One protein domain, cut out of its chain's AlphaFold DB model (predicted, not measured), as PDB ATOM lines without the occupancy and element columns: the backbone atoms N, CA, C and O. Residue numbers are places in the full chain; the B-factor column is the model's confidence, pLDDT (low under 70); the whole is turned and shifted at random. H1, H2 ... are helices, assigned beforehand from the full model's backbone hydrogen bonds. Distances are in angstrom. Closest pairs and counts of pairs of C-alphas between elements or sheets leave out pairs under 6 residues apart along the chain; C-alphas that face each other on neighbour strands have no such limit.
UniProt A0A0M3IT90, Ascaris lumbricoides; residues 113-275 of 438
ATOM      1  N   PHE A 113      85.759  58.048 130.185       95.31
ATOM      2  CA  PHE A 113      85.103  59.141 129.473       95.31
ATOM      3  C   PHE A 113      86.098  59.965 128.647       95.31
ATOM      4  O   PHE A 113      85.908  60.128 127.446       95.31
ATOM      5  N   PHE A 114      87.197  60.430 129.246       95.12
ATOM      6  CA  PHE A 114      88.197  61.202 128.500       95.12
ATOM      7  C   PHE A 114      88.895  60.367 127.420       95.12
ATOM      8  O   PHE A 114      89.107  60.866 126.321       95.12
ATOM      9  N   ASN A 115      89.202  59.090 127.680       95.06
ATOM     10  CA  ASN A 115      89.738  58.217 126.631       95.06
ATOM     11  C   ASN A 115      88.738  57.984 125.496       95.06
ATOM     12  O   ASN A 115      89.159  57.912 124.345       95.06
ATOM     13  N   ALA A 116      87.439  57.903 125.789       95.44
ATOM     14  CA  ALA A 116      86.384  57.823 124.787       95.44
ATOM     15  C   ALA A 116      86.341  59.097 123.933       95.44
ATOM     16  O   ALA A 116      86.374  59.000 122.712       95.44
ATOM     17  N   VAL A 117      86.383  60.279 124.558       94.12
ATOM     18  CA  VAL A 117      86.446  61.571 123.852       94.12
ATOM     19  C   VAL A 117      87.681  61.652 122.955       94.12
ATOM     20  O   VAL A 117      87.555  61.959 121.775       94.12
ATOM     21  N   PHE A 118      88.867  61.321 123.472       94.25
ATOM     22  CA  PHE A 118      90.091  61.332 122.668       94.25
ATOM     23  C   PHE A 118      90.066  60.300 121.545       94.25
ATOM     24  O   PHE A 118      90.592  60.568 120.474       94.25
ATOM     25  N   THR A 119      89.444  59.141 121.764       93.50
ATOM     26  CA  THR A 119      89.309  58.096 120.740       93.50
ATOM     27  C   THR A 119      88.345  58.509 119.633       93.50
ATOM     28  O   THR A 119      88.622  58.235 118.473       93.50
ATOM     29  N   LEU A 120      87.239  59.178 119.973       92.12
ATOM     30  CA  LEU A 120      86.321  59.748 118.984       92.12
ATOM     31  C   LEU A 120      86.986  60.862 118.176       92.12
ATOM     32  O   LEU A 120      86.738  60.975 116.983       92.12
ATOM     33  N   TYR A 121      87.813  61.673 118.838       91.12
ATOM     34  CA  TYR A 121      88.496  62.795 118.214       91.12
ATOM     35  C   TYR A 121      89.671  62.355 117.331       91.12
ATOM     36  O   TYR A 121      89.722  62.752 116.180       91.12
ATOM     37  N   SER A 122      90.594  61.530 117.838       90.50
ATOM     38  CA  SER A 122      91.722  60.989 117.068       90.50
ATOM     39  C   SER A 122      91.869  59.475 117.292       90.50
ATOM     40  O   SER A 122      92.631  59.023 118.154       90.50
ATOM     41  N   PRO A 123      91.141  58.651 116.524       90.12
ATOM     42  CA  PRO A 123      91.167  57.196 116.665       90.12
ATOM     43  C   PRO A 123      92.537  56.596 116.311       90.12
ATOM     44  O   PRO A 123      92.931  55.593 116.909       90.12
ATOM     45  N   CYS A 124      93.290  57.228 115.398       87.38
ATOM     46  CA  CYS A 124      94.648  56.823 115.014       87.38
ATOM     47  C   CYS A 124      95.630  56.962 116.174       87.38
ATOM     48  O   CYS A 124      96.260  55.984 116.575       87.38
ATOM     49  N   ASP A 125      95.724  58.173 116.730       90.38
ATOM     50  CA  ASP A 125      96.667  58.491 117.809       90.38
ATOM     51  C   ASP A 125      96.309  57.750 119.098       90.38
ATOM     52  O   ASP A 125      97.156  57.494 119.952       90.38
ATOM     53  N   MET A 126      95.037  57.378 119.232       93.44
ATOM     54  CA  MET A 126      94.538  56.599 120.350       93.44
ATOM     55  C   MET A 126      94.560  55.087 120.094       93.44
ATOM     56  O   MET A 126      94.008  54.355 120.916       93.44
ATOM     57  N   SER A 127      95.175  54.579 119.021       92.06
ATOM     58  CA  SER A 127      95.280  53.131 118.790       92.06
ATOM     59  C   SER A 127      96.170  52.456 119.837       92.06
ATOM     60  O   SER A 127      97.345  52.786 119.994       92.06
ATOM     61  N   SER A 128      95.635  51.447 120.525       93.94
ATOM     62  CA  SER A 128      96.381  50.652 121.510       93.94
ATOM     63  C   SER A 128      97.429  49.725 120.887       93.94
ATOM     64  O   SER A 128      98.310  49.263 121.606       93.94
ATOM     65  N   SER A 129      97.430  49.536 119.560       90.81
ATOM     66  CA  SER A 129      98.469  48.761 118.864       90.81
ATOM     67  C   SER A 129      99.875  49.336 119.067       90.81
ATOM     68  O   SER A 129     100.826  48.575 119.183       90.81
ATOM     69  N   LEU A 130     100.007  50.665 119.187       90.62
ATOM     70  CA  LEU A 130     101.292  51.328 119.445       90.62
ATOM     71  C   LEU A 130     101.923  50.890 120.776       90.62
ATOM     72  O   LEU A 130     103.142  50.916 120.936       90.62
ATOM     73  N   LEU A 131     101.102  50.471 121.743       92.12
ATOM     74  CA  LEU A 131     101.583  50.048 123.054       92.12
ATOM     75  C   LEU A 131     102.336  48.716 122.994       92.12
ATOM     76  O   LEU A 131     103.130  48.448 123.889       92.12
ATOM     77  N   LEU A 132     102.132  47.905 121.953       88.94
ATOM     78  CA  LEU A 132     102.850  46.641 121.770       88.94
ATOM     79  C   LEU A 132     104.348  46.882 121.544       88.94
ATOM     80  O   LEU A 132     105.177  46.208 122.153       88.94
ATOM     81  N   ASP A 133     104.685  47.899 120.750       86.62
ATOM     82  CA  ASP A 133     106.069  48.316 120.510       86.62
ATOM     83  C   ASP A 133     106.575  49.272 121.600       86.62
ATOM     84  O   ASP A 133     107.754  49.269 121.963       86.62
ATOM     85  N   GLN A 134     105.680  50.104 122.142       89.00
ATOM     86  CA  GLN A 134     106.010  51.163 123.096       89.00
ATOM     87  C   GLN A 134     105.123  51.104 124.356       89.00
ATOM     88  O   GLN A 134     104.337  52.018 124.623       89.00
ATOM     89  N   PRO A 135     105.288  50.087 125.224       86.81
ATOM     90  CA  PRO A 135     104.362  49.801 126.333       86.81
ATOM     91  C   PRO A 135     104.345  50.854 127.449       86.81
ATOM     92  O   PRO A 135     103.504  50.819 128.348       86.81
ATOM     93  N   THR A 136     105.290  51.795 127.432       85.50
ATOM     94  CA  THR A 136     105.390  52.865 128.437       85.50
ATOM     95  C   THR A 136     104.716  54.167 128.009       85.50
ATOM     96  O   THR A 136     104.566  55.071 128.838       85.50
ATOM     97  N   VAL A 137     104.294  54.267 126.746       89.25
ATOM     98  CA  VAL A 137     103.658  55.462 126.191       89.25
ATOM     99  C   VAL A 137     102.269  55.668 126.790       89.25
ATOM    100  O   VAL A 137     101.520  54.730 127.057       89.25
ATOM    101  N   ASN A 138     101.912  56.935 127.006       91.38
ATOM    102  CA  ASN A 138     100.546  57.342 127.310       91.38
ATOM    103  C   ASN A 138      99.953  58.007 126.062       91.38
ATOM    104  O   ASN A 138     100.337  59.129 125.730       91.38
ATOM    105  N   LEU A 139      99.020  57.317 125.402       93.56
ATOM    106  CA  LEU A 139      98.426  57.757 124.132       93.56
ATOM    107  C   LEU A 139      97.778  59.141 124.245       93.56
ATOM    108  O   LEU A 139      98.059  60.025 123.444       93.56
ATOM    109  N   ALA A 140      96.999  59.382 125.302       93.75
ATOM    110  CA  ALA A 140      96.371  60.683 125.514       93.75
ATOM    111  C   ALA A 140      97.406  61.800 125.724       93.75
ATOM    112  O   ALA A 140      97.238  62.909 125.227       93.75
ATOM    113  N   SER A 141      98.506  61.520 126.430       93.38
ATOM    114  CA  SER A 141      99.607  62.475 126.575       93.38
ATOM    115  C   SER A 141     100.278  62.782 125.236       93.38
ATOM    116  O   SER A 141     100.650  63.931 125.008       93.38
ATOM    117  N   GLN A 142     100.466  61.774 124.383       92.88
ATOM    118  CA  GLN A 142     101.063  61.940 123.060       92.88
ATOM    119  C   GLN A 142     100.146  62.751 122.142       92.88
ATOM    120  O   GLN A 142     100.612  63.714 121.539       92.88
ATOM    121  N   LEU A 143      98.846  62.446 122.122       93.50
ATOM    122  CA  LEU A 143      97.844  63.219 121.390       93.50
ATOM    123  C   LEU A 143      97.835  64.686 121.834       93.50
ATOM    124  O   LEU A 143      97.973  65.584 121.011       93.50
ATOM    125  N   LEU A 144      97.746  64.957 123.140       93.81
ATOM    126  CA  LEU A 144      97.757  66.334 123.649       93.81
ATOM    127  C   LEU A 144      99.056  67.074 123.301       93.81
ATOM    128  O   LEU A 144      99.036  68.281 123.059       93.81
ATOM    129  N   PHE A 145     100.187  66.366 123.262       93.00
ATOM    130  CA  PHE A 145     101.446  66.940 122.804       93.00
ATOM    131  C   PHE A 145     101.418  67.251 121.303       93.00
ATOM    132  O   PHE A 145     101.816  68.350 120.929       93.00
ATOM    133  N   LEU A 146     100.910  66.348 120.459       92.31
ATOM    134  CA  LEU A 146     100.747  66.579 119.019       92.31
ATOM    135  C   LEU A 146      99.850  67.790 118.743       92.31
ATOM    136  O   LEU A 146     100.235  68.672 117.977       92.31
ATOM    137  N   LEU A 147      98.722  67.902 119.446       92.19
ATOM    138  CA  LEU A 147      97.825  69.056 119.342       92.19
ATOM    139  C   LEU A 147      98.504  70.361 119.764       92.19
ATOM    140  O   LEU A 147      98.332  71.390 119.114       92.19
ATOM    141  N   LEU A 148      99.338  70.331 120.805       93.31
ATOM    142  CA  LEU A 148     100.138  71.495 121.185       93.31
ATOM    143  C   LEU A 148     101.142  71.881 120.087       93.31
ATOM    144  O   LEU A 148     101.310  73.068 119.805       93.31
ATOM    145  N   GLN A 149     101.817  70.911 119.465       93.62
ATOM    146  CA  GLN A 149     102.742  71.179 118.355       93.62
ATOM    147  C   GLN A 149     102.007  71.775 117.148       93.62
ATOM    148  O   GLN A 149     102.526  72.697 116.520       93.62
ATOM    149  N   LEU A 150     100.796  71.289 116.862       91.06
ATOM    150  CA  LEU A 150      99.945  71.791 115.787       91.06
ATOM    151  C   LEU A 150      99.543  73.251 116.033       91.06
ATOM    152  O   LEU A 150      99.816  74.114 115.204       91.06
ATOM    153  N   VAL A 151      98.989  73.556 117.211       91.69
ATOM    154  CA  VAL A 151      98.558  74.922 117.576       91.69
ATOM    155  C   VAL A 151      99.739  75.898 117.641       91.69
ATOM    156  O   VAL A 151      99.587  77.085 117.357       91.69
ATOM    157  N   THR A 152     100.938  75.415 117.982       94.94
ATOM    158  CA  THR A 152     102.167  76.229 117.993       94.94
ATOM    159  C   THR A 152     102.886  76.285 116.642       94.94
ATOM    160  O   THR A 152     103.986  76.835 116.575       94.94
ATOM    161  N   ASN A 153     102.283  75.758 115.566       91.56
ATOM    162  CA  ASN A 153     102.834  75.724 114.205       91.56
ATOM    163  C   ASN A 153     104.218  75.056 114.093       91.56
ATOM    164  O   ASN A 153     105.001  75.377 113.199       91.56
ATOM    165  N   LYS A 154     104.530  74.118 114.993       93.31
ATOM    166  CA  LYS A 154     105.781  73.343 114.958       93.31
ATOM    167  C   LYS A 154     105.703  72.132 114.036       93.31
ATOM    168  O   LYS A 154     106.736  71.665 113.566       93.31
ATOM    169  N   VAL A 155     104.495  71.635 113.783       90.56
ATOM    170  CA  VAL A 155     104.219  70.538 112.848       90.56
ATOM    171  C   VAL A 155     103.066  70.919 111.925       90.56
ATOM    172  O   VAL A 155     102.237  71.760 112.271       90.56
ATOM    173  N   ARG A 156     103.024  70.294 110.747       88.62
ATOM    174  CA  ARG A 156     101.920  70.382 109.788       88.62
ATOM    175  C   ARG A 156     101.576  68.981 109.314       88.62
ATOM    176  O   ARG A 156     102.482  68.183 109.089       88.62
ATOM    177  N   PHE A 157     100.288  68.723 109.151       88.81
ATOM    178  CA  PHE A 157      99.772  67.450 108.672       88.81
ATOM    179  C   PHE A 157      99.126  67.629 107.297       88.81
ATOM    180  O   PHE A 157      98.641  68.723 106.996       88.81
ATOM    181  N   PRO A 158      99.124  66.578 106.461       88.50
ATOM    182  CA  PRO A 158      98.406  66.585 105.191       88.50
ATOM    183  C   PRO A 158      96.881  66.569 105.374       88.50
ATOM    184  O   PRO A 158      96.158  66.919 104.445       88.50
ATOM    185  N   ALA A 159      96.391  66.170 106.552       87.56
ATOM    186  CA  ALA A 159      94.971  66.092 106.860       87.56
ATOM    187  C   ALA A 159      94.266  67.464 106.812       87.56
ATOM    188  O   ALA A 159      94.836  68.474 107.240       87.56
ATOM    189  N   PRO A 160      93.004  67.519 106.350       84.94
ATOM    190  CA  PRO A 160      92.218  68.745 106.383       84.94
ATOM    191  C   PRO A 160      91.890  69.155 107.829       84.94
ATOM    192  O   PRO A 160      91.675  68.317 108.699       84.94
ATOM    193  N   SER A 161      91.785  70.460 108.093       77.25
ATOM    194  CA  SER A 161      91.570  71.007 109.448       77.25
ATOM    195  C   SER A 161      90.172  70.765 110.040       77.25
ATOM    196  O   SER A 161      89.877  71.236 111.134       77.25
ATOM    197  N   SER A 162      89.262  70.118 109.313       72.25
ATOM    198  CA  SER A 162      87.872  69.900 109.736       72.25
ATOM    199  C   SER A 162      87.340  68.591 109.164       72.25
ATOM    200  O   SER A 162      86.461  68.577 108.304       72.25
ATOM    201  N   SER A 163      87.922  67.484 109.613       77.31
ATOM    202  CA  SER A 163      87.461  66.149 109.246       77.31
ATOM    203  C   SER A 163      86.139  65.796 109.940       77.31
ATOM    204  O   SER A 163      85.938  66.165 111.102       77.31
ATOM    205  N   PRO A 164      85.225  65.080 109.263       77.25
ATOM    206  CA  PRO A 164      84.025  64.564 109.905       77.25
ATOM    207  C   PRO A 164      84.390  63.511 110.957       77.25
ATOM    208  O   PRO A 164      85.342  62.747 110.795       77.25
ATOM    209  N   LEU A 165      83.596  63.444 112.028       75.56
ATOM    210  CA  LEU A 165      83.730  62.373 113.011       75.56
ATOM    211  C   LEU A 165      83.410  61.020 112.371       75.56
ATOM    212  O   LEU A 165      82.509  60.893 111.542       75.56
ATOM    213  N   LEU A 166      84.121  59.989 112.819       75.25
ATOM    214  CA  LEU A 166      83.864  58.621 112.397       75.25
ATOM    215  C   LEU A 166      82.490  58.135 112.860       75.25
ATOM    216  O   LEU A 166      82.238  57.962 114.053       75.25
ATOM    217  N   HIS A 167      81.643  57.781 111.897       81.25
ATOM    218  CA  HIS A 167      80.384  57.081 112.141       81.25
ATOM    219  C   HIS A 167      80.606  55.565 112.276       81.25
ATOM    220  O   HIS A 167      80.054  54.773 111.520       81.25
ATOM    221  N   ILE A 168      81.455  55.164 113.228       87.44
ATOM    222  CA  ILE A 168      81.705  53.747 113.555       87.44
ATOM    223  C   ILE A 168      80.768  53.271 114.661       87.44
ATOM    224  O   ILE A 168      80.257  52.158 114.604       87.44
ATOM    225  N   TYR A 169      80.560  54.107 115.678       92.31
ATOM    226  CA  TYR A 169      79.833  53.724 116.882       92.31
ATOM    227  C   TYR A 169      78.368  54.143 116.781       92.31
ATOM    228  O   TYR A 169      78.053  55.330 116.826       92.31
ATOM    229  N   SER A 170      77.469  53.163 116.696       89.69
ATOM    230  CA  SER A 170      76.021  53.411 116.629       89.69
ATOM    231  C   SER A 170      75.425  53.862 117.967       89.69
ATOM    232  O   SER A 170      74.370  54.490 118.003       89.69
ATOM    233  N   ASN A 171      76.075  53.523 119.083       91.69
ATOM    234  CA  ASN A 171      75.631  53.863 120.431       91.69
ATOM    235  C   ASN A 171      76.815  53.954 121.415       91.69
ATOM    236  O   ASN A 171      77.953  53.594 121.103       91.69
ATOM    237  N   GLN A 172      76.532  54.439 122.629       93.19
ATOM    238  CA  GLN A 172      77.527  54.574 123.697       93.19
ATOM    239  C   GLN A 172      78.130  53.225 124.115       93.19
ATOM    240  O   GLN A 172      79.309  53.165 124.457       93.19
ATOM    241  N   GLU A 173      77.341  52.150 124.098       93.81
ATOM    242  CA  GLU A 173      77.792  50.821 124.509       93.81
ATOM    243  C   GLU A 173      78.905  50.301 123.594       93.81
ATOM    244  O   GLU A 173      79.954  49.893 124.085       93.81
ATOM    245  N   MET A 174      78.739  50.411 122.277       95.06
ATOM    246  CA  MET A 174      79.737  49.992 121.291       95.06
ATOM    247  C   MET A 174      81.070  50.738 121.470       95.06
ATOM    248  O   MET A 174      82.141  50.129 121.441       95.06
ATOM    249  N   LEU A 175      81.018  52.050 121.731       95.38
ATOM    250  CA  LEU A 175      82.217  52.831 122.046       95.38
ATOM    251  C   LEU A 175      82.868  52.356 123.352       95.38
ATOM    252  O   LEU A 175      84.082  52.169 123.403       95.38
ATOM    253  N   LEU A 176      82.082  52.137 124.409       95.50
ATOM    254  CA  LEU A 176      82.607  51.665 125.692       95.50
ATOM    255  C   LEU A 176      83.252  50.281 125.574       95.50
ATOM    256  O   LEU A 176      84.327  50.078 126.138       95.50
ATOM    257  N   ARG A 177      82.661  49.364 124.802       96.56
ATOM    258  CA  ARG A 177      83.250  48.052 124.503       96.56
ATOM    259  C   ARG A 177      84.619  48.195 123.846       96.56
ATOM    260  O   ARG A 177      85.568  47.538 124.272       96.56
ATOM    261  N   TYR A 178      84.749  49.098 122.873       97.25
ATOM    262  CA  TYR A 178      86.035  49.376 122.235       97.25
ATOM    263  C   TYR A 178      87.066  49.941 123.222       97.25
ATOM    264  O   TYR A 178      88.202  49.470 123.260       97.25
ATOM    265  N   ILE A 179      86.679  50.892 124.079       97.19
ATOM    266  CA  ILE A 179      87.567  51.428 125.124       97.19
ATOM    267  C   ILE A 179      88.025  50.326 126.089       97.19
ATOM    268  O   ILE A 179      89.215  50.239 126.386       97.19
ATOM    269  N   MET A 180      87.126  49.440 126.518       97.00
ATOM    270  CA  MET A 180      87.464  48.309 127.391       97.00
ATOM    271  C   MET A 180      88.403  47.301 126.718       97.00
ATOM    272  O   MET A 180      89.307  46.774 127.369       97.00
ATOM    273  N   ALA A 181      88.238  47.049 125.419       98.19
ATOM    274  CA  ALA A 181      89.146  46.184 124.674       98.19
ATOM    275  C   ALA A 181      90.559  46.788 124.600       98.19
ATOM    276  O   ALA A 181      91.545  46.090 124.837       98.19
ATOM    277  N   LYS A 182      90.663  48.103 124.360       97.06
ATOM    278  CA  LYS A 182      91.940  48.839 124.360       97.06
ATOM    279  C   LYS A 182      92.626  48.834 125.721       97.06
ATOM    280  O   LYS A 182      93.848  48.743 125.785       97.06
ATOM    281  N   GLU A 183      91.860  48.940 126.806       95.56
ATOM    282  CA  GLU A 183      92.381  48.805 128.172       95.56
ATOM    283  C   GLU A 183      93.029  47.438 128.388       95.56
ATOM    284  O   GLU A 183      94.158  47.360 128.869       95.56
ATOM    285  N   LEU A 184      92.336  46.371 127.983       97.75
ATOM    286  CA  LEU A 184      92.850  45.011 128.101       97.75
ATOM    287  C   LEU A 184      94.111  44.803 127.250       97.75
ATOM    288  O   LEU A 184      95.072  44.202 127.725       97.75
ATOM    289  N   GLU A 185      94.137  45.327 126.022       97.56
ATOM    290  CA  GLU A 185      95.326  45.270 125.165       97.56
ATOM    291  C   GLU A 185      96.503  46.054 125.764       97.56
ATOM    292  O   GLU A 185      97.636  45.581 125.728       97.56
ATOM    293  N   ALA A 186      96.251  47.213 126.378       95.81
ATOM    294  CA  ALA A 186      97.280  47.987 127.065       95.81
ATOM    295  C   ALA A 186      97.877  47.232 128.269       95.81
ATOM    296  O   ALA A 186      99.088  47.291 128.500       95.81
ATOM    297  N   ASP A 187      97.047  46.511 129.027       95.81
ATOM    298  CA  ASP A 187      97.505  45.664 130.131       95.81
ATOM    299  C   ASP A 187      98.337  44.476 129.622       95.81
ATOM    300  O   ASP A 187      99.402  44.186 130.175       95.81
ATOM    301  N   ILE A 188      97.899  43.839 128.528       97.81
ATOM    302  CA  ILE A 188      98.658  42.790 127.832       97.81
ATOM    303  C   ILE A 188     100.012  43.331 127.358       97.81
ATOM    304  O   ILE A 188     101.040  42.706 127.616       97.81
ATOM    305  N   ALA A 189     100.045  44.511 126.741       96.62
ATOM    306  CA  ALA A 189     101.270  45.133 126.253       96.62
ATOM    307  C   ALA A 189     102.272  45.446 127.388       96.62
ATOM    308  O   ALA A 189     103.459  45.130 127.273       96.62
ATOM    309  N   ASP A 190     101.816  45.989 128.528       94.69
ATOM    310  CA  ASP A 190     102.674  46.207 129.712       94.69
ATOM    311  C   ASP A 190     103.197  44.879 130.284       94.69
ATOM    312  O   ASP A 190     104.347  44.805 130.730       94.69
ATOM    313  N   ALA A 191     102.389  43.814 130.263       96.19
ATOM    314  CA  ALA A 191     102.815  42.484 130.687       96.19
ATOM    315  C   ALA A 191     103.863  41.881 129.734       96.19
ATOM    316  O   ALA A 191     104.881  41.362 130.207       96.19
ATOM    317  N   MET A 192     103.673  42.013 128.417       95.75
ATOM    318  CA  MET A 192     104.636  41.593 127.391       95.75
ATOM    319  C   MET A 192     105.970  42.329 127.544       95.75
ATOM    320  O   MET A 192     107.015  41.683 127.633       95.75
ATOM    321  N   GLY A 193     105.943  43.659 127.689       93.50
ATOM    322  CA  GLY A 193     107.143  44.478 127.896       93.50
ATOM    323  C   GLY A 193     107.934  44.118 129.162       93.50
ATOM    324  O   GLY A 193     109.126  44.401 129.259       93.50
ATOM    325  N   ARG A 194     107.295  43.450 130.133       94.00
ATOM    326  CA  ARG A 194     107.918  42.937 131.367       94.00
ATOM    327  C   ARG A 194     108.166  41.428 131.349       94.00
ATOM    328  O   ARG A 194     108.522  40.875 132.389       94.00
ATOM    329  N   ALA A 195     107.947  40.767 130.213       95.31
ATOM    330  CA  ALA A 195     108.045  39.319 130.043       95.31
ATOM    331  C   ALA A 195     107.202  38.506 131.051       95.31
ATOM    332  O   ALA A 195     107.585  37.409 131.464       95.31
ATOM    333  N   LYS A 196     106.040  39.029 131.460       96.94
ATOM    334  CA  LYS A 196     105.100  38.346 132.358       96.94
ATOM    335  C   LYS A 196     104.092  37.514 131.570       96.94
ATOM    336  O   LYS A 196     102.920  37.859 131.472       96.94
ATOM    337  N   TRP A 197     104.556  36.406 131.002       97.69
ATOM    338  CA  TRP A 197     103.770  35.599 130.060       97.69
ATOM    339  C   TRP A 197     102.484  34.999 130.645       97.69
ATOM    340  O   TRP A 197     101.529  34.796 129.904       97.69
ATOM    341  N   THR A 198     102.422  34.763 131.958       98.06
ATOM    342  CA  THR A 198     101.178  34.350 132.630       98.06
ATOM    343  C   THR A 198     100.131  35.465 132.603       98.06
ATOM    344  O   THR A 198      99.016  35.216 132.166       98.06
ATOM    345  N   ASP A 199     100.509  36.702 132.948       97.94
ATOM    346  CA  ASP A 199      99.602  37.861 132.902       97.94
ATOM    347  C   ASP A 199      99.122  38.131 131.454       97.94
ATOM    348  O   ASP A 199      97.961  38.474 131.237       97.94
ATOM    349  N   VAL A 200      99.998  37.932 130.455       98.50
ATOM    350  CA  VAL A 200      99.639  38.023 129.022       98.50
ATOM    351  C   VAL A 200      98.600  36.966 128.647       98.50
ATOM    352  O   VAL A 200      97.600  37.288 128.009       98.50
ATOM    353  N   TYR A 201      98.825  35.711 129.048       98.56
ATOM    354  CA  TYR A 201      97.898  34.612 128.791       98.56
ATOM    355  C   TYR A 201      96.533  34.856 129.443       98.56
ATOM    356  O   TYR A 201      95.519  34.737 128.765       98.56
ATOM    357  N   ASP A 202      96.498  35.259 130.714       98.44
ATOM    358  CA  ASP A 202      95.247  35.514 131.439       98.44
ATOM    359  C   ASP A 202      94.439  36.646 130.782       98.44
ATOM    360  O   ASP A 202      93.218  36.544 130.615       98.44
ATOM    361  N   GLY A 203      95.119  37.713 130.346       98.50
ATOM    362  CA  GLY A 203      94.501  38.800 129.588       98.50
ATOM    363  C   GLY A 203      93.950  38.334 128.238       98.50
ATOM    364  O   GLY A 203      92.815  38.656 127.882       98.50
ATOM    365  N   ALA A 204      94.721  37.537 127.498       98.44
ATOM    366  CA  ALA A 204      94.306  36.996 126.208       98.44
ATOM    367  C   ALA A 204      93.153  35.987 126.332       98.44
ATOM    368  O   ALA A 204      92.249  35.986 125.499       98.44
ATOM    369  N   LEU A 205      93.133  35.171 127.387       98.44
ATOM    370  CA  LEU A 205      92.036  34.252 127.682       98.44
ATOM    371  C   LEU A 205      90.750  35.022 127.993       98.44
ATOM    372  O   LEU A 205      89.685  34.684 127.477       98.44
ATOM    373  N   LYS A 206      90.846  36.112 128.765       98.44
ATOM    374  CA  LYS A 206      89.713  37.019 128.991       98.44
ATOM    375  C   LYS A 206      89.198  37.610 127.675       98.44
ATOM    376  O   LYS A 206      87.988  37.624 127.462       98.44
ATOM    377  N   ALA A 207      90.092  38.059 126.792       98.06
ATOM    378  CA  ALA A 207      89.723  38.546 125.461       98.06
ATOM    379  C   ALA A 207      89.032  37.462 124.622       98.06
ATOM    380  O   ALA A 207      88.006  37.735 124.004       98.06
ATOM    381  N   ARG A 208      89.553  36.225 124.641       96.69
ATOM    382  CA  ARG A 208      88.974  35.067 123.945       96.69
ATOM    383  C   ARG A 208      87.550  34.787 124.414       96.69
ATOM    384  O   ARG A 208      86.669  34.655 123.575       96.69
ATOM    385  N   ASN A 209      87.315  34.740 125.723       96.69
ATOM    386  CA  ASN A 209      85.984  34.469 126.270       96.69
ATOM    387  C   ASN A 209      84.984  35.550 125.850       96.69
ATOM    388  O   ASN A 209      83.931  35.224 125.313       96.69
ATOM    389  N   ILE A 210      85.357  36.830 125.983       96.75
ATOM    390  CA  ILE A 210      84.504  37.940 125.536       96.75
ATOM    391  C   ILE A 210      84.216  37.824 124.038       96.75
ATOM    392  O   ILE A 210      83.067  37.954 123.636       96.75
ATOM    393  N   PHE A 211      85.236  37.560 123.214       95.44
ATOM    394  CA  PHE A 211      85.090  37.427 121.763       95.44
ATOM    395  C   PHE A 211      84.118  36.307 121.365       95.44
ATOM    396  O   PHE A 211      83.384  36.468 120.393       95.44
ATOM    397  N   LEU A 212      84.117  35.183 122.087       92.44
ATOM    398  CA  LEU A 212      83.256  34.029 121.805       92.44
ATOM    399  C   LEU A 212      81.824  34.193 122.327       92.44
ATOM    400  O   LEU A 212      80.908  33.623 121.746       92.44
ATOM    401  N   GLU A 213      81.629  34.958 123.400       94.06
ATOM    402  CA  GLU A 213      80.316  35.191 124.020       94.06
ATOM    403  C   GLU A 213      79.528  36.343 123.374       94.06
ATOM    404  O   GLU A 213      78.361  36.549 123.708       94.06
ATOM    405  N   VAL A 214      80.146  37.104 122.464       93.56
ATOM    406  CA  VAL A 214      79.479  38.189 121.731       93.56
ATOM    407  C   VAL A 214      78.290  37.658 120.929       93.56
ATOM    408  O   VAL A 214      78.402  36.666 120.209       93.56
ATOM    409  N   ASP A 215      77.165  38.365 121.015       93.19
ATOM    410  CA  ASP A 215      75.956  38.042 120.275       93.19
ATOM    411  C   ASP A 215      76.139  38.202 118.755       93.19
ATOM    412  O   ASP A 215      76.917  39.019 118.253       93.19
ATOM    413  N   ILE A 216      75.399  37.389 118.001       91.81
ATOM    414  CA  ILE A 216      75.513  37.358 116.541       91.81
ATOM    415  C   ILE A 216      75.110  38.693 115.898       91.81
ATOM    416  O   ILE A 216      75.669  39.064 114.870       91.81
ATOM    417  N   GLU A 217      74.180  39.440 116.502       93.88
ATOM    418  CA  GLU A 217      73.695  40.717 115.971       93.88
ATOM    419  C   GLU A 217      74.794  41.787 116.024       93.88
ATOM    420  O   GLU A 217      75.122  42.400 115.006       93.88
ATOM    421  N   TYR A 218      75.450  41.944 117.172       94.31
ATOM    422  CA  TYR A 218      76.587  42.836 117.356       94.31
ATOM    423  C   TYR A 218      77.767  42.456 116.460       94.31
ATOM    424  O   TYR A 218      78.430  43.330 115.889       94.31
ATOM    425  N   ARG A 219      78.024  41.153 116.288       93.56
ATOM    426  CA  ARG A 219      79.059  40.678 115.363       93.56
ATOM    427  C   ARG A 219      78.766  41.119 113.929       93.56
ATOM    428  O   ARG A 219      79.647  41.698 113.296       93.56
ATOM    429  N   LEU A 220      77.536  40.929 113.448       93.06
ATOM    430  CA  LEU A 220      77.125  41.358 112.106       93.06
ATOM    431  C   LEU A 220      77.240  42.879 111.925       93.06
ATOM    432  O   LEU A 220      77.686  43.334 110.872       93.06
ATOM    433  N   ILE A 221      76.922  43.667 112.960       93.62
ATOM    434  CA  ILE A 221      77.144  45.124 112.959       93.62
ATOM    435  C   ILE A 221      78.633  45.438 112.759       93.62
ATOM    436  O   ILE A 221      78.982  46.269 111.921       93.62
ATOM    437  N   CYS A 222      79.524  44.755 113.483       93.81
ATOM    438  CA  CYS A 222      80.967  44.956 113.352       93.81
ATOM    439  C   CYS A 222      81.516  44.508 111.987       93.81
ATOM    440  O   CYS A 222      82.434  45.134 111.455       93.81
ATOM    441  N   GLU A 223      80.979  43.435 111.411       91.56
ATOM    442  CA  GLU A 223      81.387  42.916 110.100       91.56
ATOM    443  C   GLU A 223      80.936  43.816 108.941       91.56
ATOM    444  O   GLU A 223      81.657  43.945 107.944       91.56
ATOM    445  N   ALA A 224      79.792  44.491 109.088       92.31
ATOM    446  CA  ALA A 224      79.274  45.451 108.114       92.31
ATOM    447  C   ALA A 224      80.128  46.729 107.998       92.31
ATOM    448  O   ALA A 224      80.061  47.427 106.986       92.31
ATOM    449  N   ILE A 225      80.961  47.027 109.001       91.38
ATOM    450  CA  ILE A 225      81.889  48.165 108.969       91.38
ATOM    451  C   ILE A 225      82.930  47.946 107.856       91.38
ATOM    452  O   ILE A 225      83.458  46.834 107.726       91.38
ATOM    453  N   PRO A 226      83.287  48.990 107.076       89.19
ATOM    454  CA  PRO A 226      84.317  48.891 106.047       89.19
ATOM    455  C   PRO A 226      85.626  48.285 106.582       89.19
ATOM    456  O   PRO A 226      86.067  48.676 107.666       89.19
ATOM    457  N   PRO A 227      86.303  47.380 105.843       86.69
ATOM    458  CA  PRO A 227      87.473  46.649 106.343       86.69
ATOM    459  C   PRO A 227      88.568  47.525 106.973       86.69
ATOM    460  O   PRO A 227      89.118  47.170 108.013       86.69
ATOM    461  N   HIS A 228      88.844  48.699 106.398       83.75
ATOM    462  CA  HIS A 228      89.857  49.630 106.905       83.75
ATOM    463  C   HIS A 228      89.476  50.289 108.247       83.75
ATOM    464  O   HIS A 228      90.366  50.694 108.994       83.75
ATOM    465  N   LEU A 229      88.183  50.340 108.590       88.62
ATOM    466  CA  LEU A 229      87.657  50.897 109.844       88.62
ATOM    467  C   LEU A 229      87.431  49.845 110.933       88.62
ATOM    468  O   LEU A 229      87.348  50.201 112.108       88.62
ATOM    469  N   ARG A 230      87.384  48.548 110.590       90.81
ATOM    470  CA  ARG A 230      87.160  47.466 111.570       90.81
ATOM    471  C   ARG A 230      88.203  47.438 112.684       90.81
ATOM    472  O   ARG A 230      87.898  46.990 113.779       90.81
ATOM    473  N   ARG A 231      89.404  47.983 112.459       90.12
ATOM    474  CA  ARG A 231      90.439  48.151 113.499       90.12
ATOM    475  C   ARG A 231      90.016  49.002 114.701       90.12
ATOM    476  O   ARG A 231      90.675  48.955 115.740       90.12
ATOM    477  N   PHE A 232      88.939  49.770 114.560       92.56
ATOM    478  CA  PHE A 232      88.364  50.608 115.607       92.56
ATOM    479  C   PHE A 232      87.176  49.950 116.332       92.56
ATOM    480  O   PHE A 232      86.411  50.643 117.006       92.56
ATOM    481  N   THR A 233      87.025  48.625 116.216       95.19
ATOM    482  CA  THR A 233      86.044  47.825 116.964       95.19
ATOM    483  C   THR A 233      86.715  46.984 118.045       95.19
ATOM    484  O   THR A 233      87.902  46.663 117.972       95.19
ATOM    485  N   ASP A 234      85.952  46.621 119.074       96.56
ATOM    486  CA  ASP A 234      86.404  45.747 120.157       96.56
ATOM    487  C   ASP A 234      86.811  44.361 119.646       96.56
ATOM    488  O   ASP A 234      87.852  43.851 120.056       96.56
ATOM    489  N   LEU A 235      86.050  43.783 118.708       96.00
ATOM    490  CA  LEU A 235      86.342  42.465 118.137       96.00
ATOM    491  C   LEU A 235      87.725  42.410 117.482       96.00
ATOM    492  O   LEU A 235      88.462  41.457 117.725       96.00
ATOM    493  N   TRP A 236      88.125  43.450 116.742       95.00
ATOM    494  CA  TRP A 236      89.468  43.513 116.157       95.00
ATOM    495  C   TRP A 236      90.568  43.535 117.223       95.00
ATOM    496  O   TRP A 236      91.568  42.825 117.106       95.00
ATOM    497  N   VAL A 237      90.383  44.335 118.278       96.75
ATOM    498  CA  VAL A 237      91.342  44.412 119.389       96.75
ATOM    499  C   VAL A 237      91.416  43.079 120.131       96.75
ATOM    500  O   VAL A 237      92.510  42.590 120.396       96.75
ATOM    501  N   TYR A 238      90.281  42.432 120.405       97.25
ATOM    502  CA  TYR A 238      90.274  41.118 121.043       97.25
ATOM    503  C   TYR A 238      90.984  40.060 120.194       97.25
ATOM    504  O   TYR A 238      91.767  39.291 120.745       97.25
ATOM    505  N   THR A 239      90.820  40.050 118.867       95.56
ATOM    506  CA  THR A 239      91.573  39.140 117.984       95.56
ATOM    507  C   THR A 239      93.093  39.351 118.082       95.56
ATOM    508  O   THR A 239      93.850  38.373 118.121       95.56
ATOM    509  N   ARG A 240      93.568  40.602 118.213       95.19
ATOM    510  CA  ARG A 240      94.991  40.887 118.499       95.19
ATOM    511  C   ARG A 240      95.413  40.373 119.873       95.19
ATOM    512  O   ARG A 240      96.430  39.690 119.977       95.19
ATOM    513  N   CYS A 241      94.614  40.610 120.912       97.69
ATOM    514  CA  CYS A 241      94.875  40.083 122.254       97.69
ATOM    515  C   CYS A 241      95.026  38.551 122.250       97.69
ATOM    516  O   CYS A 241      95.968  38.028 122.842       97.69
ATOM    517  N   ILE A 242      94.148  37.830 121.542       97.19
ATOM    518  CA  ILE A 242      94.225  36.364 121.394       97.19
ATOM    519  C   ILE A 242      95.526  35.960 120.680       97.19
ATOM    520  O   ILE A 242      96.190  35.013 121.107       97.19
ATOM    521  N   SER A 243      95.939  36.709 119.652       95.81
ATOM    522  CA  SER A 243      97.215  36.494 118.947       95.81
ATOM    523  C   SER A 243      98.426  36.614 119.875       95.81
ATOM    524  O   SER A 243      99.324  35.773 119.837       95.81
ATOM    525  N   HIS A 244      98.439  37.601 120.772       96.88
ATOM    526  CA  HIS A 244      99.492  37.722 121.788       96.88
ATOM    527  C   HIS A 244      99.417  36.624 122.859       96.88
ATOM    528  O   HIS A 244     100.450  36.193 123.377       96.88
ATOM    529  N   GLY A 245      98.222  36.100 123.144       97.88
ATOM    530  CA  GLY A 245      98.045  34.897 123.960       97.88
ATOM    531  C   GLY A 245      98.748  33.673 123.371       97.88
ATOM    532  O   GLY A 245      99.416  32.941 124.102       97.88
ATOM    533  N   ILE A 246      98.686  33.496 122.047       97.88
ATOM    534  CA  ILE A 246      99.420  32.433 121.341       97.88
ATOM    535  C   ILE A 246     100.930  32.609 121.523       97.88
ATOM    536  O   ILE A 246     101.622  31.636 121.831       97.88
ATOM    537  N   GLU A 247     101.455  33.833 121.406       96.88
ATOM    538  CA  GLU A 247     102.872  34.080 121.696       96.88
ATOM    539  C   GLU A 247     103.213  33.688 123.142       96.88
ATOM    540  O   GLU A 247     104.190  32.973 123.376       96.88
ATOM    541  N   ALA A 248     102.396  34.089 124.119       98.06
ATOM    542  CA  ALA A 248     102.617  33.746 125.520       98.06
ATOM    543  C   ALA A 248     102.611  32.230 125.775       98.06
ATOM    544  O   ALA A 248     103.437  31.748 126.555       98.06
ATOM    545  N   LEU A 249     101.733  31.475 125.110       98.38
ATOM    546  CA  LEU A 249     101.710  30.011 125.166       98.38
ATOM    547  C   LEU A 249     103.014  29.412 124.634       98.38
ATOM    548  O   LEU A 249     103.618  28.558 125.286       98.38
ATOM    549  N   GLN A 250     103.516  29.919 123.509       97.44
ATOM    550  CA  GLN A 250     104.782  29.467 122.925       97.44
ATOM    551  C   GLN A 250     105.985  29.790 123.815       97.44
ATOM    552  O   GLN A 250     106.860  28.944 124.003       97.44
ATOM    553  N   ARG A 251     106.020  30.979 124.434       96.94
ATOM    554  CA  ARG A 251     107.059  31.346 125.418       96.94
ATOM    555  C   ARG A 251     107.042  30.430 126.641       96.94
ATOM    556  O   ARG A 251     108.095  30.146 127.207       96.94
ATOM    557  N   GLN A 252     105.862  29.940 127.011       97.12
ATOM    558  CA  GLN A 252     105.653  28.966 128.082       97.12
ATOM    559  C   GLN A 252     105.800  27.506 127.620       97.12
ATOM    560  O   GLN A 252     105.641  26.604 128.436       97.12
ATOM    561  N   ARG A 253     106.134  27.262 126.342       97.44
ATOM    562  CA  ARG A 253     106.262  25.932 125.719       97.44
ATOM    563  C   ARG A 253     104.978  25.089 125.734       97.44
ATOM    564  O   ARG A 253     105.056  23.868 125.648       97.44
ATOM    565  N   LYS A 254     103.811  25.726 125.824       98.06
ATOM    566  CA  LYS A 254     102.491  25.087 125.723       98.06
ATOM    567  C   LYS A 254     102.056  25.035 124.255       98.06
ATOM    568  O   LYS A 254     101.172  25.777 123.829       98.06
ATOM    569  N   TYR A 255     102.761  24.244 123.450       98.31
ATOM    570  CA  TYR A 255     102.608  24.270 121.991       98.31
ATOM    571  C   TYR A 255     101.299  23.636 121.517       98.31
ATOM    572  O   TYR A 255     100.742  24.090 120.526       98.31
ATOM    573  N   GLU A 256     100.785  22.642 122.235       98.31
ATOM    574  CA  GLU A 256      99.511  21.981 121.953       98.31
ATOM    575  C   GLU A 256      98.347  22.973 122.065       98.31
ATOM    576  O   GLU A 256      97.552  23.117 121.141       98.31
ATOM    577  N   GLU A 257      98.305  23.736 123.159       98.31
ATOM    578  CA  GLU A 257      97.296  24.779 123.369       98.31
ATOM    579  C   GLU A 257      97.466  25.928 122.360       98.31
ATOM    580  O   GLU A 257      96.486  26.448 121.829       98.31
ATOM    581  N   ALA A 258      98.709  26.299 122.025       98.38
ATOM    582  CA  ALA A 258      98.973  27.305 120.997       98.38
ATOM    583  C   ALA A 258      98.449  26.871 119.615       98.38
ATOM    584  O   ALA A 258      97.899  27.693 118.882       98.38
ATOM    585  N   VAL A 259      98.610  25.590 119.262       98.38
ATOM    586  CA  VAL A 259      98.063  24.995 118.032       98.38
ATOM    587  C   VAL A 259      96.539  25.030 118.044       98.38
ATOM    588  O   VAL A 259      95.954  25.456 117.050       98.38
ATOM    589  N   GLU A 260      95.898  24.673 119.159       97.44
ATOM    590  CA  GLU A 260      94.436  24.735 119.296       97.44
ATOM    591  C   GLU A 260      93.910  26.162 119.066       97.44
ATOM    592  O   GLU A 260      92.975  26.374 118.290       97.44
ATOM    593  N   TRP A 261      94.537  27.166 119.690       96.88
ATOM    594  CA  TRP A 261      94.134  28.566 119.533       96.88
ATOM    595  C   TRP A 261      94.339  29.065 118.098       96.88
ATOM    596  O   TRP A 261      93.469  29.752 117.561       96.88
ATOM    597  N   LEU A 262      95.454  28.698 117.457       97.12
ATOM    598  CA  LEU A 262      95.726  29.037 116.057       97.12
ATOM    599  C   LEU A 262      94.707  28.401 115.109       97.12
ATOM    600  O   LEU A 262      94.149  29.094 114.263       97.12
ATOM    601  N   GLN A 263      94.423  27.107 115.272       95.69
ATOM    602  CA  GLN A 263      93.403  26.412 114.486       95.69
ATOM    603  C   GLN A 263      92.033  27.062 114.673       95.69
ATOM    604  O   GLN A 263      91.312  27.260 113.697       95.69
ATOM    605  N   HIS A 264      91.685  27.442 115.904       93.06
ATOM    606  CA  HIS A 264      90.436  28.139 116.172       93.06
ATOM    607  C   HIS A 264      90.383  29.501 115.464       93.06
ATOM    608  O   HIS A 264      89.412  29.767 114.772       93.06
ATOM    609  N   LEU A 265      91.419  30.341 115.553       92.19
ATOM    610  CA  LEU A 265      91.448  31.637 114.855       92.19
ATOM    611  C   LEU A 265      91.390  31.502 113.325       92.19
ATOM    612  O   LEU A 265      90.733  32.296 112.654       92.19
ATOM    613  N   LEU A 266      92.074  30.505 112.765       92.94
ATOM    614  CA  LEU A 266      92.171  30.317 111.319       92.94
ATOM    615  C   LEU A 266      90.893  29.738 110.707       92.94
ATOM    616  O   LEU A 266      90.496  30.182 109.624       92.94
ATOM    617  N   ASN A 267      90.253  28.795 111.409       88.38
ATOM    618  CA  ASN A 267      89.075  28.064 110.935       88.38
ATOM    619  C   ASN A 267      87.749  28.702 111.361       88.38
ATOM    620  O   ASN A 267      86.717  28.439 110.740       88.38
ATOM    621  N   ASN A 268      87.742  29.520 112.417       82.62
ATOM    622  CA  ASN A 268      86.520  30.166 112.869       82.62
ATOM    623  C   ASN A 268      86.113  31.277 111.886       82.62
ATOM    624  O   ASN A 268      86.825  32.270 111.706       82.62
ATOM    625  N   LYS A 269      84.936  31.115 111.264       78.75
ATOM    626  CA  LYS A 269      84.347  32.106 110.348       78.75
ATOM    627  C   LYS A 269      84.232  33.479 111.005       78.75
ATOM    628  O   LYS A 269      84.504  34.483 110.354       78.75
ATOM    629  N   ASP A 270      83.947  33.484 112.298       76.31
ATOM    630  CA  ASP A 270      83.772  34.662 113.140       76.31
ATOM    631  C   ASP A 270      85.051  35.498 113.286       76.31
ATOM    632  O   ASP A 270      84.985  36.707 113.496       76.31
ATOM    633  N   ALA A 271      86.225  34.865 113.195       78.88
ATOM    634  CA  ALA A 271      87.521  35.537 113.268       78.88
ATOM    635  C   ALA A 271      88.040  35.952 111.885       78.88
ATOM    636  O   ALA A 271      88.868  36.850 111.791       78.88
ATOM    637  N   LYS A 272      87.530  35.354 110.798       80.00
ATOM    638  CA  LYS A 272      88.020  35.591 109.429       80.00
ATOM    639  C   LYS A 272      87.892  37.052 108.982       80.00
ATOM    640  O   LYS A 272      88.682  37.505 108.159       80.00
ATOM    641  N   MET A 273      86.915  37.781 109.519       82.69
ATOM    642  CA  MET A 273      86.645  39.179 109.156       82.69
ATOM    643  C   MET A 273      87.504  40.196 109.921       82.69
ATOM    644  O   MET A 273      87.466  41.389 109.596       82.69
ATOM    645  N   PHE A 274      88.285  39.730 110.903       85.25
ATOM    646  CA  PHE A 274      89.120  40.543 111.779       85.25
ATOM    647  C   PHE A 274      90.591  40.115 111.667       85.25
ATOM    648  O   PHE A 274      90.903  38.933 111.585       85.25
ATOM    649  N   LEU A 275      91.503  41.090 111.665       83.94
ATOM    650  CA  LEU A 275      92.953  40.883 111.581       83.94
ATOM    651  C   LEU A 275      93.411  40.031 110.379       83.94
ATOM    652  O   LEU A 275      94.238  39.130 110.507       83.94
TER     653      LEU A 275
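This is residues 113 to 275 of the 438 residues of a protein of Ascaris lumbricoides (UniProt A0A0M3IT90). Three helices, H4, H5 and H7, form an up-and-down bundle, each running against the one before it, and H8 folds back along H7. On the other side H1 crosses H4, while the far end of H3, residues 148 to 151, sticks out, and a long link returns to H4. The printed part has 163 residues, with nine named helices, H1 to H9 in order, and no named strand: all helix. It is compact, radius of gyration of the C-alphas 17.0 A, spanning 54 by 38 by 26 A.

H1, residues 113 to 121, begins at C-alpha 113 (85.103, 59.141, 129.473). H2 is 130 to 133, H3 139 to 151. H4, 172 to 193, is 31.6 A long, H5, 197 to 213, 24.2 A. H6 is 216 to 224; H7, 234 to 251, is 25.7 A long. H8 is 255 to 267; H9, 269 to 272, ends at C-alpha 272 (88.020, 35.591, 109.429).

H1 touches H4, the hub, about perpendicular at 82 degrees; C-alphas 116 and 179 are closest, 6.5 A. H2 touches H4 at C-alphas 132 and 189, 5.0 A. H3 is close to H1 but not clearly touching, C-alphas 118 and 140 closest, 6.9 A. H4 and H5 form a hairpin, a shallow tilt of 22 degrees, C-alphas 188 and 200 closest, 5.0 A. H6 and H8 are apart. H7 and H8 form another, C-alphas 246 and 258 closest, 5.2 A. H8 and H9 only just touch, only at the corner, with 3 pairs of C-alphas within 8 A. Every O i to N i+4 pair is within hydrogen-bond range in H1 and H3 to H8; H2 and H9 are too short.

C-alphas 152 and 256 are farthest apart, 54.5 A. The printed part has no cut. The link from H3 to H4 is long, 20 residues. No printed residue is under 70.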